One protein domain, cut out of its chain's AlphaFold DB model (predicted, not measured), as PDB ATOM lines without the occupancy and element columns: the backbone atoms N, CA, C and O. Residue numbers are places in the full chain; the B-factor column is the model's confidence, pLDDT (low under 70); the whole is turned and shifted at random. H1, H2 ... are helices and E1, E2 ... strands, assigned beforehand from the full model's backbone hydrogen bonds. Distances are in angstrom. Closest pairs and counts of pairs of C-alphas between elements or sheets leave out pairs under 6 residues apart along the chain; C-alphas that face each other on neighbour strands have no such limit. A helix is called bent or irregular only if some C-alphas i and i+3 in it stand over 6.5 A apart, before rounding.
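What this domain is: This is residues 31 to 70 and 83 to 147 of the 215 residues of an uncharacterized protein of Sphaerobolus stellatus (strain SS14) (UniProt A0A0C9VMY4). One long helix, H1, crosses one face of a small three-stranded sheet and runs on past it at both ends. The short helices H2 and H3 follow E2 along the chain and both stay apart from H1, H2 just grazing the sheet and H3 lying farther out, while residues 38 to 44, of which 39 to 44 belong to H1, stick out free. The printed part has 105 residues, under half of them in named elements, in the order H1 E1 E2 H2 H3 E3; the class is mixed, helices and strands. The sheet, in the order E2 E1 E3, is antiparallel. The whole is compact, with a radius of gyration of the C-alphas of 14.3 A and spans of 44 by 38 by 23 A.

Where its parts are: H1, residues 39 to 68, begins at C-alpha 39 (38.511, -16.918, 30.337) and measures 42.9 A. It is irregular, but only just: C-alphas 40 and 43 are 6.9 A apart. E1 is residues 98 to 101, 10.4 A; E2 is 109 to 111, 6.7 A; H2 is 112 to 116, 6.1 A; H3 is 119 to 122, 5.1 A. E3, residues 136 to 139, 9.2 A, ends at C-alpha 139 (48.972, -15.684, 8.643).

How they stand to each other: H1 is on one face of the sheet, making two layers, at a height over the sheet of 7.7 A. It lies over E1 and E3, slantwise to the strands, at 39 degrees to E3 on the local plane; the closest C-alphas of H1 and E3 are those of Leu 53 and Val 137, 6.2 A. E1 and E3 are antiparallel, with N 100 and O 137 at 2.9 A, within hydrogen-bond range. E1 and E2 form a hairpin, with N 110 and O 99 at 2.8 A. E2, H2 H3 and E3 make a split strand-helix-strand unit, two strands running the same way with E1 between them; its crossover is right-handed. H2 only grazes the sheet; H3 is not on it. H2 and H3 are close but not clearly touching, the closest C-alphas being those of Cys 114 and Ala 121, 5.9 A. In H2 every O i to N i+4 pair is within hydrogen-bond range, in H1 24 of 26, and H3 is too short for one.

The domain as a whole: The farthest C-alphas, of Arg 40 and Gly 70, are 47.7 A apart. Residues 71 to 82 are not printed; C-alphas 70 and 83 are 16.2 A apart across the cut. The link H3 to E3 is long. Residues 70 and 142 to 147 have pLDDT under 70.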
ATOM      1  N   LEU A  31      43.808 -13.981  16.353       94.06
ATOM      2  CA  LEU A  31      42.993 -15.186  16.505       94.06
ATOM      3  C   LEU A  31      41.521 -14.809  16.302       94.06
ATOM      4  O   LEU A  31      40.942 -14.106  17.130       94.06
ATOM      5  N   LYS A  32      40.915 -15.291  15.215       94.19
ATOM      6  CA  LYS A  32      39.491 -15.134  14.914       94.19
ATOM      7  C   LYS A  32      38.713 -16.305  15.508       94.19
ATOM      8  O   LYS A  32      38.956 -17.464  15.170       94.19
ATOM      9  N   VAL A  33      37.766 -15.980  16.384       94.88
ATOM     10  CA  VAL A  33      36.842 -16.916  17.038       94.88
ATOM     11  C   VAL A  33      35.422 -16.443  16.741       94.88
ATOM     12  O   VAL A  33      35.148 -15.248  16.831       94.88
ATOM     13  N   ARG A  34      34.515 -17.358  16.378       92.19
ATOM     14  CA  ARG A  34      33.122 -17.025  16.003       92.19
ATOM     15  C   ARG A  34      32.103 -17.230  17.124       92.19
ATOM     16  O   ARG A  34      30.915 -16.987  16.939       92.19
ATOM     17  N   TYR A  35      32.564 -17.661  18.290       91.94
ATOM     18  CA  TYR A  35      31.757 -17.911  19.478       91.94
ATOM     19  C   TYR A  35      32.342 -17.181  20.700       91.94
ATOM     20  O   TYR A  35      33.527 -16.837  20.712       91.94
ATOM     21  N   PRO A  36      31.537 -16.934  21.750       93.44
ATOM     22  CA  PRO A  36      32.031 -16.334  22.983       93.44
ATOM     23  C   PRO A  36      33.120 -17.201  23.623       93.44
ATOM     24  O   PRO A  36      32.889 -18.370  23.929       93.44
ATOM     25  N   LEU A  37      34.297 -16.619  23.858       91.75
ATOM     26  CA  LEU A  37      35.408 -17.313  24.502       91.75
ATOM     27  C   LEU A  37      35.416 -17.047  26.010       91.75
ATOM     28  O   LEU A  37      35.560 -15.907  26.454       91.75
ATOM     29  N   PHE A  38      35.323 -18.106  26.815       94.25
ATOM     30  CA  PHE A  38      35.424 -17.990  28.270       94.25
ATOM     31  C   PHE A  38      36.885 -17.891  28.728       94.25
ATOM     32  O   PHE A  38      37.766 -18.575  28.204       94.25
ATOM     33  N   THR A  39      37.152 -17.124  29.790       93.75
ATOM     34  CA  THR A  39      38.511 -16.918  30.337       93.75
ATOM     35  C   THR A  39      39.243 -18.228  30.645       93.75
ATOM     36  O   THR A  39      40.434 -18.355  30.371       93.75
ATOM     37  N   ARG A  40      38.531 -19.245  31.150       95.44
ATOM     38  CA  ARG A  40      39.111 -20.567  31.455       95.44
ATOM     39  C   ARG A  40      39.651 -21.299  30.216       95.44
ATOM     40  O   ARG A  40      40.511 -22.164  30.340       95.44
ATOM     41  N   GLU A  41      39.141 -20.974  29.029       93.69
ATOM     42  CA  GLU A  41      39.491 -21.618  27.757       93.69
ATOM     43  C   GLU A  41      40.608 -20.864  27.029       93.69
ATOM     44  O   GLU A  41      41.332 -21.456  26.225       93.69
ATOM     45  N   GLN A  42      40.805 -19.584  27.363       92.12
ATOM     46  CA  GLN A  42      41.764 -18.693  26.717       92.12
ATOM     47  C   GLN A  42      43.182 -19.272  26.692       92.12
ATOM     48  O   GLN A  42      43.829 -19.252  25.649       92.12
ATOM     49  N   GLY A  43      43.653 -19.855  27.799       93.81
ATOM     50  CA  GLY A  43      44.998 -20.435  27.867       93.81
ATOM     51  C   GLY A  43      45.203 -21.609  26.903       93.81
ATOM     52  O   GLY A  43      46.248 -21.706  26.261       93.81
ATOM     53  N   LYS A  44      44.198 -22.483  26.755       95.25
ATOM     54  CA  LYS A  44      44.245 -23.602  25.799       95.25
ATOM     55  C   LYS A  44      44.193 -23.078  24.363       95.25
ATOM     56  O   LYS A  44      45.033 -23.464  23.554       95.25
ATOM     57  N   ARG A  45      43.254 -22.171  24.068       95.25
ATOM     58  CA  ARG A  45      43.090 -21.568  22.735       95.25
ATOM     59  C   ARG A  45      44.336 -20.826  22.279       95.25
ATOM     60  O   ARG A  45      44.779 -21.018  21.158       95.25
ATOM     61  N   GLN A  46      44.958 -20.055  23.167       94.44
ATOM     62  CA  GLN A  46      46.175 -19.319  22.847       94.44
ATOM     63  C   GLN A  46      47.344 -20.251  22.499       94.44
ATOM     64  O   GLN A  46      48.126 -19.938  21.605       94.44
ATOM     65  N   ARG A  47      47.481 -21.400  23.177       96.00
ATOM     66  CA  ARG A  47      48.519 -22.391  22.841       96.00
ATOM     67  C   ARG A  47      48.282 -23.007  21.463       96.00
ATOM     68  O   ARG A  47      49.225 -23.066  20.681       96.00
ATOM     69  N   LEU A  48      47.041 -23.398  21.164       96.56
ATOM     70  CA  LEU A  48      46.663 -23.931  19.850       96.56
ATOM     71  C   LEU A  48      46.895 -22.901  18.741       96.56
ATOM     72  O   LEU A  48      47.517 -23.216  17.736       96.56
ATOM     73  N   ALA A  49      46.483 -21.654  18.966       96.25
ATOM     74  CA  ALA A  49      46.710 -20.557  18.036       96.25
ATOM     75  C   ALA A  49      48.203 -20.351  17.745       96.25
ATOM     76  O   ALA A  49      48.591 -20.258  16.588       96.25
ATOM     77  N   LYS A  50      49.061 -20.353  18.775       95.38
ATOM     78  CA  LYS A  50      50.517 -20.225  18.597       95.38
ATOM     79  C   LYS A  50      51.121 -21.381  17.802       95.38
ATOM     80  O   LYS A  50      51.960 -21.143  16.943       95.38
ATOM     81  N   GLN A  51      50.700 -22.615  18.084       96.75
ATOM     82  CA  GLN A  51      51.159 -23.794  17.345       96.75
ATOM     83  C   GLN A  51      50.730 -23.728  15.879       96.75
ATOM     84  O   GLN A  51      51.555 -23.893  14.989       96.75
ATOM     85  N   ALA A  52      49.457 -23.430  15.628       96.69
ATOM     86  CA  ALA A  52      48.920 -23.290  14.283       96.69
ATOM     87  C   ALA A  52      49.608 -22.163  13.506       96.69
ATOM     88  O   ALA A  52      49.953 -22.345  12.344       96.69
ATOM     89  N   LEU A  53      49.873 -21.031  14.162       95.19
ATOM     90  CA  LEU A  53      50.561 -19.912  13.540       95.19
ATOM     91  C   LEU A  53      52.008 -20.261  13.172       95.19
ATOM     92  O   LEU A  53      52.425 -19.949  12.062       95.19
ATOM     93  N   ALA A  54      52.746 -20.941  14.057       94.44
ATOM     94  CA  ALA A  54      54.092 -21.429  13.750       94.44
ATOM     95  C   ALA A  54      54.081 -22.346  12.517       94.44
ATOM     96  O   ALA A  54      54.755 -22.040  11.541       94.44
ATOM     97  N   ARG A  55      53.207 -23.365  12.501       95.44
ATOM     98  CA  ARG A  55      53.056 -24.267  11.343       95.44
ATOM     99  C   ARG A  55      52.754 -23.507  10.055       95.44
ATOM    100  O   ARG A  55      53.401 -23.712   9.039       95.44
ATOM    101  N   SER A  56      51.789 -22.592  10.107       95.56
ATOM    102  CA  SER A  56      51.391 -21.823   8.931       95.56
ATOM    103  C   SER A  56      52.518 -20.929   8.402       95.56
ATOM    104  O   SER A  56      52.650 -20.759   7.194       95.56
ATOM    105  N   ARG A  57      53.358 -20.376   9.289       93.06
ATOM    106  CA  ARG A  57      54.536 -19.590   8.908       93.06
ATOM    107  C   ARG A  57      55.593 -20.459   8.247       93.06
ATOM    108  O   ARG A  57      56.107 -20.041   7.215       93.06
ATOM    109  N   ASP A  58      55.857 -21.644   8.790       92.56
ATOM    110  CA  ASP A  58      56.830 -22.582   8.226       92.56
ATOM    111  C   ASP A  58      56.437 -22.972   6.792       92.56
ATOM    112  O   ASP A  58      57.243 -22.825   5.876       92.56
ATOM    113  N   ILE A  59      55.164 -23.330   6.572       93.69
ATOM    114  CA  ILE A  59      54.624 -23.680   5.244       93.69
ATOM    115  C   ILE A  59      54.750 -22.509   4.261       93.69
ATOM    116  O   ILE A  59      55.219 -22.675   3.135       93.69
ATOM    117  N   MET A  60      54.333 -21.305   4.669       92.62
ATOM    118  CA  MET A  60      54.398 -20.135   3.787       92.62
ATOM    119  C   MET A  60      55.852 -19.754   3.474       92.62
ATOM    120  O   MET A  60      56.150 -19.389   2.340       92.62
ATOM    121  N   HIS A  61      56.763 -19.870   4.443       90.50
ATOM    122  CA  HIS A  61      58.189 -19.606   4.253       90.50
ATOM    123  C   HIS A  61      58.846 -20.622   3.310       90.50
ATOM    124  O   HIS A  61      59.611 -20.231   2.427       90.50
ATOM    125  N   GLU A  62      58.546 -21.912   3.466       89.88
ATOM    126  CA  GLU A  62      59.023 -22.976   2.577       89.88
ATOM    127  C   GLU A  62      58.545 -22.742   1.135       89.88
ATOM    128  O   GLU A  62      59.344 -22.773   0.194       89.88
ATOM    129  N   TYR A  63      57.264 -22.398   0.967       90.25
ATOM    130  CA  TYR A  63      56.695 -22.064  -0.337       90.25
ATOM    131  C   TYR A  63      57.345 -20.816  -0.957       90.25
ATOM    132  O   TYR A  63      57.775 -20.843  -2.112       90.25
ATOM    133  N   GLU A  64      57.484 -19.725  -0.197       88.44
ATOM    134  CA  GLU A  64      58.149 -18.503  -0.666       88.44
ATOM    135  C   GLU A  64      59.628 -18.727  -1.017       88.44
ATOM    136  O   GLU A  64      60.126 -18.130  -1.976       88.44
ATOM    137  N   SER A  65      60.336 -19.576  -0.269       87.12
ATOM    138  CA  SER A  65      61.738 -19.918  -0.547       87.12
ATOM    139  C   SER A  65      61.856 -20.689  -1.858       87.12
ATOM    140  O   SER A  65      62.644 -20.310  -2.727       87.12
ATOM    141  N   SER A  66      60.980 -21.677  -2.058       85.69
ATOM    142  CA  SER A  66      60.908 -22.470  -3.290       85.69
ATOM    143  C   SER A  66      60.646 -21.602  -4.529       85.69
ATOM    144  O   SER A  66      61.231 -21.823  -5.589       85.69
ATOM    145  N   LEU A  67      59.813 -20.559  -4.401       83.44
ATOM    146  CA  LEU A  67      59.566 -19.596  -5.480       83.44
ATOM    147  C   LEU A  67      60.804 -18.755  -5.833       83.44
ATOM    148  O   LEU A  67      61.022 -18.451  -7.006       83.44
ATOM    149  N   LYS A  68      61.605 -18.351  -4.837       82.56
ATOM    150  CA  LYS A  68      62.791 -17.494  -5.039       82.56
ATOM    151  C   LYS A  68      63.950 -18.231  -5.691       82.56
ATOM    152  O   LYS A  68      64.697 -17.623  -6.454       82.56
ATOM    153  N   GLU A  69      64.095 -19.520  -5.413       78.06
ATOM    154  CA  GLU A  69      65.184 -20.333  -5.960       78.06
ATOM    155  C   GLU A  69      64.994 -20.673  -7.445       78.06
ATOM    156  O   GLU A  69      65.882 -21.261  -8.061       78.06
ATOM    157  N   GLY A  70      63.871 -20.271  -8.060       62.53
ATOM    158  CA  GLY A  70      63.627 -20.481  -9.488       62.53
ATOM    159  C   GLY A  70      63.685 -21.958  -9.878       62.53
ATOM    160  O   GLY A  70      63.972 -22.270 -11.036       62.53
ATOM    161  N   ASN A  83      53.162 -29.046  -1.385       72.44
ATOM    162  CA  ASN A  83      52.690 -28.175  -0.304       72.44
ATOM    163  C   ASN A  83      52.450 -26.729  -0.765       72.44
ATOM    164  O   ASN A  83      52.798 -25.780  -0.068       72.44
ATOM    165  N   VAL A  84      51.862 -26.538  -1.953       90.06
ATOM    166  CA  VAL A  84      51.399 -25.205  -2.373       90.06
ATOM    167  C   VAL A  84      50.227 -24.799  -1.469       90.06
ATOM    168  O   VAL A  84      49.162 -25.421  -1.548       90.06
ATOM    169  N   PRO A  85      50.373 -23.760  -0.626       94.38
ATOM    170  CA  PRO A  85      49.321 -23.366   0.294       94.38
ATOM    171  C   PRO A  85      48.134 -22.861  -0.527       94.38
ATOM    172  O   PRO A  85      48.243 -21.906  -1.299       94.38
ATOM    173  N   SER A  86      46.988 -23.526  -0.402       95.81
ATOM    174  CA  SER A  86      45.804 -23.245  -1.214       95.81
ATOM    175  C   SER A  86      44.561 -23.089  -0.351       95.81
ATOM    176  O   SER A  86      44.407 -23.715   0.695       95.81
ATOM    177  N   CYS A  87      43.668 -22.198  -0.779       95.88
ATOM    178  CA  CYS A  87      42.424 -21.947  -0.075       95.88
ATOM    179  C   CYS A  87      41.528 -23.175  -0.200       95.88
ATOM    180  O   CYS A  87      41.189 -23.577  -1.312       95.88
ATOM    181  N   ILE A  88      41.064 -23.711   0.921       94.88
ATOM    182  CA  ILE A  88      40.240 -24.921   0.935       94.88
ATOM    183  C   ILE A  88      38.886 -24.759   0.226       94.88
ATOM    184  O   ILE A  88      38.261 -25.747  -0.147       94.88
ATOM    185  N   LEU A  89      38.444 -23.513   0.028       94.06
ATOM    186  CA  LEU A  89      37.158 -23.178  -0.578       94.06
ATOM    187  C   LEU A  89      37.233 -22.915  -2.080       94.06
ATOM    188  O   LEU A  89      36.420 -23.429  -2.840       94.06
ATOM    189  N   CYS A  90      38.179 -22.082  -2.521       94.31
ATOM    190  CA  CYS A  90      38.301 -21.726  -3.939       94.31
ATOM    191  C   CYS A  90      39.461 -22.419  -4.655       94.31
ATOM    192  O   CYS A  90      39.642 -22.195  -5.850       94.31
ATOM    193  N   HIS A  91      40.262 -23.206  -3.931       93.81
ATOM    194  CA  HIS A  91      41.438 -23.946  -4.406       93.81
ATOM    195  C   HIS A  91      42.527 -23.093  -5.065       93.81
ATOM    196  O   HIS A  91      43.487 -23.615  -5.627       93.81
ATOM    197  N   LYS A  92      42.417 -21.765  -4.978       95.19
ATOM    198  CA  LYS A  92      43.462 -20.849  -5.426       95.19
ATOM    199  C   LYS A  92      44.591 -20.840  -4.407       95.19
ATOM    200  O   LYS A  92      44.329 -20.857  -3.202       95.19
ATOM    201  N   THR A  93      45.820 -20.750  -4.896       95.50
ATOM    202  CA  THR A  93      46.999 -20.488  -4.069       95.50
ATOM    203  C   THR A  93      46.768 -19.263  -3.192       95.50
ATOM    204  O   THR A  93      46.294 -18.229  -3.675       95.50
ATOM    205  N   VAL A  94      47.074 -19.381  -1.903       95.12
ATOM    206  CA  VAL A  94      46.989 -18.268  -0.960       95.12
ATOM    207  C   VAL A  94      48.343 -17.596  -0.812       95.12
ATOM    208  O   VAL A  94      49.384 -18.241  -0.818       95.12
ATOM    209  N   MET A  95      48.302 -16.280  -0.653       91.81
ATOM    210  CA  MET A  95      49.438 -15.467  -0.242       91.81
ATOM    211  C   MET A  95      49.081 -14.792   1.078       91.81
ATOM    212  O   MET A  95      47.901 -14.615   1.387       91.81
ATOM    213  N   GLN A  96      50.093 -14.405   1.849       91.31
ATOM    214  CA  GLN A  96      49.871 -13.601   3.046       91.31
ATOM    215  C   GLN A  96      49.337 -12.199   2.655       91.31
ATOM    216  O   GLN A  96      49.836 -11.624   1.684       91.31
ATOM    217  N   PRO A  97      48.368 -11.623   3.395       91.94
ATOM    218  CA  PRO A  97      47.700 -12.216   4.547       91.94
ATOM    219  C   PRO A  97      46.631 -13.251   4.156       91.94
ATOM    220  O   PRO A  97      45.852 -13.046   3.225       91.94
ATOM    221  N   CYS A  98      46.539 -14.339   4.917       95.00
ATOM    222  CA  CYS A  98      45.469 -15.335   4.805       95.00
ATOM    223  C   CYS A  98      45.101 -15.905   6.180       95.00
ATOM    224  O   CYS A  98      45.757 -15.613   7.177       95.00
ATOM    225  N   TRP A  99      44.059 -16.725   6.253       96.81
ATOM    226  CA  TRP A  99      43.656 -17.409   7.479       96.81
ATOM    227  C   TRP A  99      44.105 -18.866   7.470       96.81
ATOM    228  O   TRP A  99      44.105 -19.505   6.420       96.81
ATOM    229  N   PHE A 100      44.436 -19.396   8.645       97.81
ATOM    230  CA  PHE A 100      44.800 -20.798   8.831       97.81
ATOM    231  C   PHE A 100      44.050 -21.409  10.008       97.81
ATOM    232  O   PHE A 100      43.898 -20.781  11.059       97.81
ATOM    233  N   CYS A 101      43.550 -22.629   9.832       97.94
ATOM    234  CA  CYS A 101      42.748 -23.301  10.842       97.94
ATOM    235  C   CYS A 101      43.600 -23.839  11.996       97.94
ATOM    236  O   CYS A 101      44.634 -24.469  11.798       97.94
ATOM    237  N   THR A 102      43.130 -23.643  13.227       97.56
ATOM    238  CA  THR A 102      43.829 -24.133  14.427       97.56
ATOM    239  C   THR A 102      43.386 -25.528  14.893       97.56
ATOM    240  O   THR A 102      43.966 -26.054  15.841       97.56
ATOM    241  N   HIS A 103      42.364 -26.121  14.260       96.31
ATOM    242  CA  HIS A 103      41.724 -27.374  14.708       96.31
ATOM    243  C   HIS A 103      41.886 -28.525  13.725       96.31
ATOM    244  O   HIS A 103      41.974 -29.666  14.166       96.31
ATOM    245  N   CYS A 104      41.892 -28.237  12.424       95.94
ATOM    246  CA  CYS A 104      42.055 -29.258  11.399       95.94
ATOM    247  C   CYS A 104      43.383 -30.007  11.581       95.94
ATOM    248  O   CYS A 104      44.401 -29.412  11.955       95.94
ATOM    249  N   GLU A 105      43.344 -31.319  11.336       92.62
ATOM    250  CA  GLU A 105      44.547 -32.155  11.289       92.62
ATOM    251  C   GLU A 105      45.392 -31.795  10.063       92.62
ATOM    252  O   GLU A 105      46.611 -31.692  10.178       92.62
ATOM    253  N   ASP A 106      44.720 -31.509   8.944       92.50
ATOM    254  CA  ASP A 106      45.326 -31.022   7.708       92.50
ATOM    255  C   ASP A 106      45.639 -29.516   7.758       92.50
ATOM    256  O   ASP A 106      45.019 -28.732   8.491       92.50
ATOM    257  N   ASP A 107      46.558 -29.090   6.891       94.62
ATOM    258  CA  ASP A 107      46.954 -27.694   6.716       94.62
ATOM    259  C   ASP A 107      45.895 -26.897   5.938       94.62
ATOM    260  O   ASP A 107      45.962 -26.691   4.725       94.62
ATOM    261  N   VAL A 108      44.870 -26.443   6.659       96.19
ATOM    262  CA  VAL A 108      43.720 -25.745   6.077       96.19
ATOM    263  C   VAL A 108      43.936 -24.233   6.036       96.19
ATOM    264  O   VAL A 108      43.828 -23.547   7.056       96.19
ATOM    265  N   PHE A 109      44.143 -23.705   4.827       96.94
ATOM    266  CA  PHE A 109      44.181 -22.270   4.549       96.94
ATOM    267  C   PHE A 109      42.852 -21.751   3.987       96.94
ATOM    268  O   PHE A 109      42.153 -22.430   3.234       96.94
ATOM    269  N   ILE A 110      42.517 -20.502   4.306       96.31
ATOM    270  CA  ILE A 110      41.359 -19.777   3.772       96.31
ATOM    271  C   ILE A 110      41.835 -18.391   3.324       96.31
ATOM    272  O   ILE A 110      42.421 -17.635   4.100       96.31
ATOM    273  N   CYS A 111      41.605 -18.034   2.058       95.81
ATOM    274  CA  CYS A 111      41.937 -16.694   1.571       95.81
ATOM    275  C   CYS A 111      41.015 -15.632   2.192       95.81
ATOM    276  O   CYS A 111      39.865 -15.907   2.538       95.81
ATOM    277  N   MET A 112      41.495 -14.387   2.253       92.94
ATOM    278  CA  MET A 112      40.728 -13.258   2.797       92.94
ATOM    279  C   MET A 112      39.367 -13.080   2.107       92.94
ATOM    280  O   MET A 112      38.373 -12.787   2.764       92.94
ATOM    281  N   SER A 113      39.294 -13.301   0.790       93.00
ATOM    282  CA  SER A 113      38.054 -13.129   0.026       93.00
ATOM    283  C   SER A 113      36.993 -14.187   0.330       93.00
ATOM    284  O   SER A 113      35.805 -13.870   0.292       93.00
ATOM    285  N   CYS A 114      37.397 -15.424   0.631       93.88
ATOM    286  CA  CYS A 114      36.474 -16.475   1.049       93.88
ATOM    287  C   CYS A 114      36.039 -16.294   2.508       93.88
ATOM    288  O   CYS A 114      34.863 -16.473   2.798       93.88
ATOM    289  N   ASP A 115      36.940 -15.886   3.409       92.88
ATOM    290  CA  ASP A 115      36.559 -15.585   4.799       92.88
ATOM    291  C   ASP A 115      35.598 -14.386   4.887       92.88
ATOM    292  O   ASP A 115      34.637 -14.437   5.647       92.88
ATOM    293  N   HIS A 116      35.775 -13.354   4.053       90.50
ATOM    294  CA  HIS A 116      34.883 -12.186   4.022       90.50
ATOM    295  C   HIS A 116      33.446 -12.522   3.584       90.50
ATOM    296  O   HIS A 116      32.489 -11.868   3.996       90.50
ATOM    297  N   GLN A 117      33.273 -13.564   2.769       88.69
ATOM    298  CA  GLN A 117      31.951 -14.070   2.386       88.69
ATOM    299  C   GLN A 117      31.262 -14.844   3.523       88.69
ATOM    300  O   GLN A 117      30.089 -15.199   3.394       88.69
ATOM    301  N   ASN A 118      31.955 -15.057   4.647       85.62
ATOM    302  CA  ASN A 118      31.439 -15.708   5.844       85.62
ATOM    303  C   ASN A 118      30.777 -17.056   5.505       85.62
ATOM    304  O   ASN A 118      31.266 -17.806   4.663       85.62
ATOM    305  N   GLU A 119      29.645 -17.364   6.138       85.06
ATOM    306  CA  GLU A 119      28.909 -18.623   5.986       85.06
ATOM    307  C   GLU A 119      28.527 -18.931   4.527       85.06
ATOM    308  O   GLU A 119      28.468 -20.096   4.139       85.06
ATOM    309  N   VAL A 120      28.357 -17.911   3.676       86.06
ATOM    310  CA  VAL A 120      27.978 -18.094   2.264       86.06
ATOM    311  C   VAL A 120      29.035 -18.886   1.497       86.06
ATOM    312  O   VAL A 120      28.689 -19.743   0.685       86.06
ATOM    313  N   ALA A 121      30.321 -18.654   1.773       82.06
ATOM    314  CA  ALA A 121      31.391 -19.393   1.109       82.06
ATOM    315  C   ALA A 121      31.501 -20.848   1.592       82.06
ATOM    316  O   ALA A 121      32.016 -21.693   0.862       82.06
ATOM    317  N   PHE A 122      30.986 -21.149   2.788       86.56
ATOM    318  CA  PHE A 122      30.999 -22.488   3.380       86.56
ATOM    319  C   PHE A 122      29.701 -23.269   3.147       86.56
ATOM    320  O   PHE A 122      29.690 -24.477   3.358       86.56
ATOM    321  N   ALA A 123      28.637 -22.630   2.651       84.00
ATOM    322  CA  ALA A 123      27.324 -23.254   2.462       84.00
ATOM    323  C   ALA A 123      27.354 -24.536   1.605       84.00
ATOM    324  O   ALA A 123      26.549 -25.439   1.817       84.00
ATOM    325  N   ASN A 124      28.294 -24.626   0.659       78.44
ATOM    326  CA  ASN A 124      28.458 -25.781  -0.234       78.44
ATOM    327  C   ASN A 124      29.728 -26.595   0.057       78.44
ATOM    328  O   ASN A 124      30.103 -27.465  -0.730       78.44
ATOM    329  N   TYR A 125      30.431 -26.288   1.146       82.94
ATOM    330  CA  TYR A 125      31.657 -26.978   1.507       82.94
ATOM    331  C   TYR A 125      31.341 -28.184   2.401       82.94
ATOM    332  O   TYR A 125      30.727 -28.045   3.454       82.94
ATOM    333  N   HIS A 126      31.776 -29.377   1.985       78.25
ATOM    334  CA  HIS A 126      31.491 -30.648   2.670       78.25
ATOM    335  C   HIS A 126      32.733 -31.315   3.284       78.25
ATOM    336  O   HIS A 126      32.775 -32.535   3.428       78.25
ATOM    337  N   GLY A 127      33.774 -30.546   3.606       83.88
ATOM    338  CA  GLY A 127      34.975 -31.098   4.238       83.88
ATOM    339  C   GLY A 127      34.932 -31.101   5.765       83.88
ATOM    340  O   GLY A 127      33.925 -30.781   6.388       83.88
ATOM    341  N   HIS A 128      36.063 -31.457   6.372       88.50
ATOM    342  CA  HIS A 128      36.209 -31.616   7.823       88.50
ATOM    343  C   HIS A 128      36.374 -30.283   8.584       88.50
ATOM    344  O   HIS A 128      36.442 -30.274   9.811       88.50
ATOM    345  N   HIS A 129      36.481 -29.156   7.875       90.62
ATOM    346  CA  HIS A 129      36.550 -27.834   8.491       90.62
ATOM    347  C   HIS A 129      35.151 -27.333   8.879       90.62
ATOM    348  O   HIS A 129      34.331 -27.061   8.003       90.62
ATOM    349  N   ASP A 130      34.906 -27.142  10.177       92.31
ATOM    350  CA  ASP A 130      33.668 -26.546  10.688       92.31
ATOM    351  C   ASP A 130      33.820 -25.026  10.845       92.31
ATOM    352  O   ASP A 130      34.512 -24.542  11.745       92.31
ATOM    353  N   TYR A 131      33.127 -24.268   9.989       91.25
ATOM    354  CA  TYR A 131      33.153 -22.804   9.985       91.25
ATOM    355  C   TYR A 131      32.792 -22.182  11.344       91.25
ATOM    356  O   TYR A 131      33.392 -21.177  11.738       91.25
ATOM    357  N   HIS A 132      31.832 -22.756  12.074       90.56
ATOM    358  CA  HIS A 132      31.298 -22.165  13.302       90.56
ATOM    359  C   HIS A 132      32.171 -22.446  14.525       90.56
ATOM    360  O   HIS A 132      32.167 -21.654  15.471       90.56
ATOM    361  N   ILE A 133      32.913 -23.556  14.516       93.19
ATOM    362  CA  ILE A 133      33.635 -24.053  15.696       93.19
ATOM    363  C   ILE A 133      35.151 -23.879  15.562       93.19
ATOM    364  O   ILE A 133      35.842 -23.698  16.570       93.19
ATOM    365  N   HIS A 134      35.691 -23.931  14.346       95.75
ATOM    366  CA  HIS A 134      37.129 -23.856  14.142       95.75
ATOM    367  C   HIS A 134      37.635 -22.412  14.215       95.75
ATOM    368  O   HIS A 134      37.195 -21.527  13.481       95.75
ATOM    369  N   ASP A 135      38.626 -22.192  15.080       96.81
ATOM    370  CA  ASP A 135      39.289 -20.894  15.209       96.81
ATOM    371  C   ASP A 135      40.327 -20.734  14.100       96.81
ATOM    372  O   ASP A 135      40.989 -21.708  13.709       96.81
ATOM    373  N   LEU A 136      40.507 -19.500  13.641       97.06
ATOM    374  CA  LEU A 136      41.450 -19.156  12.583       97.06
ATOM    375  C   LEU A 136      42.538 -18.225  13.110       97.06
ATOM    376  O   LEU A 136      42.248 -17.290  13.853       97.06
ATOM    377  N   VAL A 137      43.779 -18.436  12.690       96.69
ATOM    378  CA  VAL A 137      44.876 -17.484  12.911       96.69
ATOM    379  C   VAL A 137      45.203 -16.739  11.626       96.69
ATOM    380  O   VAL A 137      45.206 -17.338  10.546       96.69
ATOM    381  N   ARG A 138      45.455 -15.429  11.724       94.44
ATOM    382  CA  ARG A 138      45.873 -14.623  10.568       94.44
ATOM    383  C   ARG A 138      47.352 -14.870  10.307       94.44
ATOM    384  O   ARG A 138      48.210 -14.518  11.111       94.44
ATOM    385  N   CYS A 139      47.635 -15.468   9.164       93.19
ATOM    386  CA  CYS A 139      48.972 -15.684   8.643       93.19
ATOM    387  C   CYS A 139      49.379 -14.431   7.888       93.19
ATOM    388  O   CYS A 139      48.962 -14.221   6.752       93.19
ATOM    389  N   GLN A 140      50.169 -13.591   8.532       89.06
ATOM    390  CA  GLN A 140      50.749 -12.390   7.950       89.06
ATOM    391  C   GLN A 140      52.257 -12.426   8.163       89.06
ATOM    392  O   GLN A 140      52.739 -13.147   9.050       89.06
ATOM    393  N   LYS A 141      52.997 -11.650   7.367       83.19
ATOM    394  CA  LYS A 141      54.418 -11.438   7.637       83.19
ATOM    395  C   LYS A 141      54.523 -10.939   9.068       83.19
ATOM    396  O   LYS A 141      53.775 -10.040   9.459       83.19
ATOM    397  N   ALA A 142      55.387 -11.576   9.856       69.88
ATOM    398  CA  ALA A 142      55.781 -10.955  11.106       69.88
ATOM    399  C   ALA A 142      56.244  -9.549  10.729       69.88
ATOM    400  O   ALA A 142      56.936  -9.395   9.715       69.88
ATOM    401  N   GLY A 143      55.793  -8.537  11.472       63.97
ATOM    402  CA  GLY A 143      56.438  -7.243  11.341       63.97
ATOM    403  C   GLY A 143      57.938  -7.472  11.434       63.97
ATOM    404  O   GLY A 143      58.380  -8.379  12.150       63.97
ATOM    405  N   GLU A 144      58.715  -6.676  10.714       55.38
ATOM    406  CA  GLU A 144      60.067  -6.391  11.168       55.38
ATOM    407  C   GLU A 144      59.888  -5.671  12.511       55.38
ATOM    408  O   GLU A 144      59.950  -4.452  12.609       55.38
ATOM    409  N   ASP A 145      59.538  -6.429  13.554       51.28
ATOM    410  CA  ASP A 145      59.904  -6.070  14.898       51.28
ATOM    411  C   ASP A 145      61.415  -6.003  14.767       51.28
ATOM    412  O   ASP A 145      62.063  -7.049  14.695       51.28
ATOM    413  N   ASP A 146      61.946  -4.785  14.607       48.72
ATOM    414  CA  ASP A 146      63.333  -4.484  14.913       48.72
ATOM    415  C   ASP A 146      63.609  -5.307  16.157       48.72
ATOM    416  O   ASP A 146      62.997  -5.039  17.201       48.72
ATOM    417  N   GLU A 147      64.366  -6.401  16.011       51.59
ATOM    418  CA  GLU A 147      64.660  -7.284  17.119       51.59
ATOM    419  C   GLU A 147      65.344  -6.374  18.115       51.59
ATOM    420  O   GLU A 147      66.513  -6.025  17.939       51.59
TER     421      GLU A 147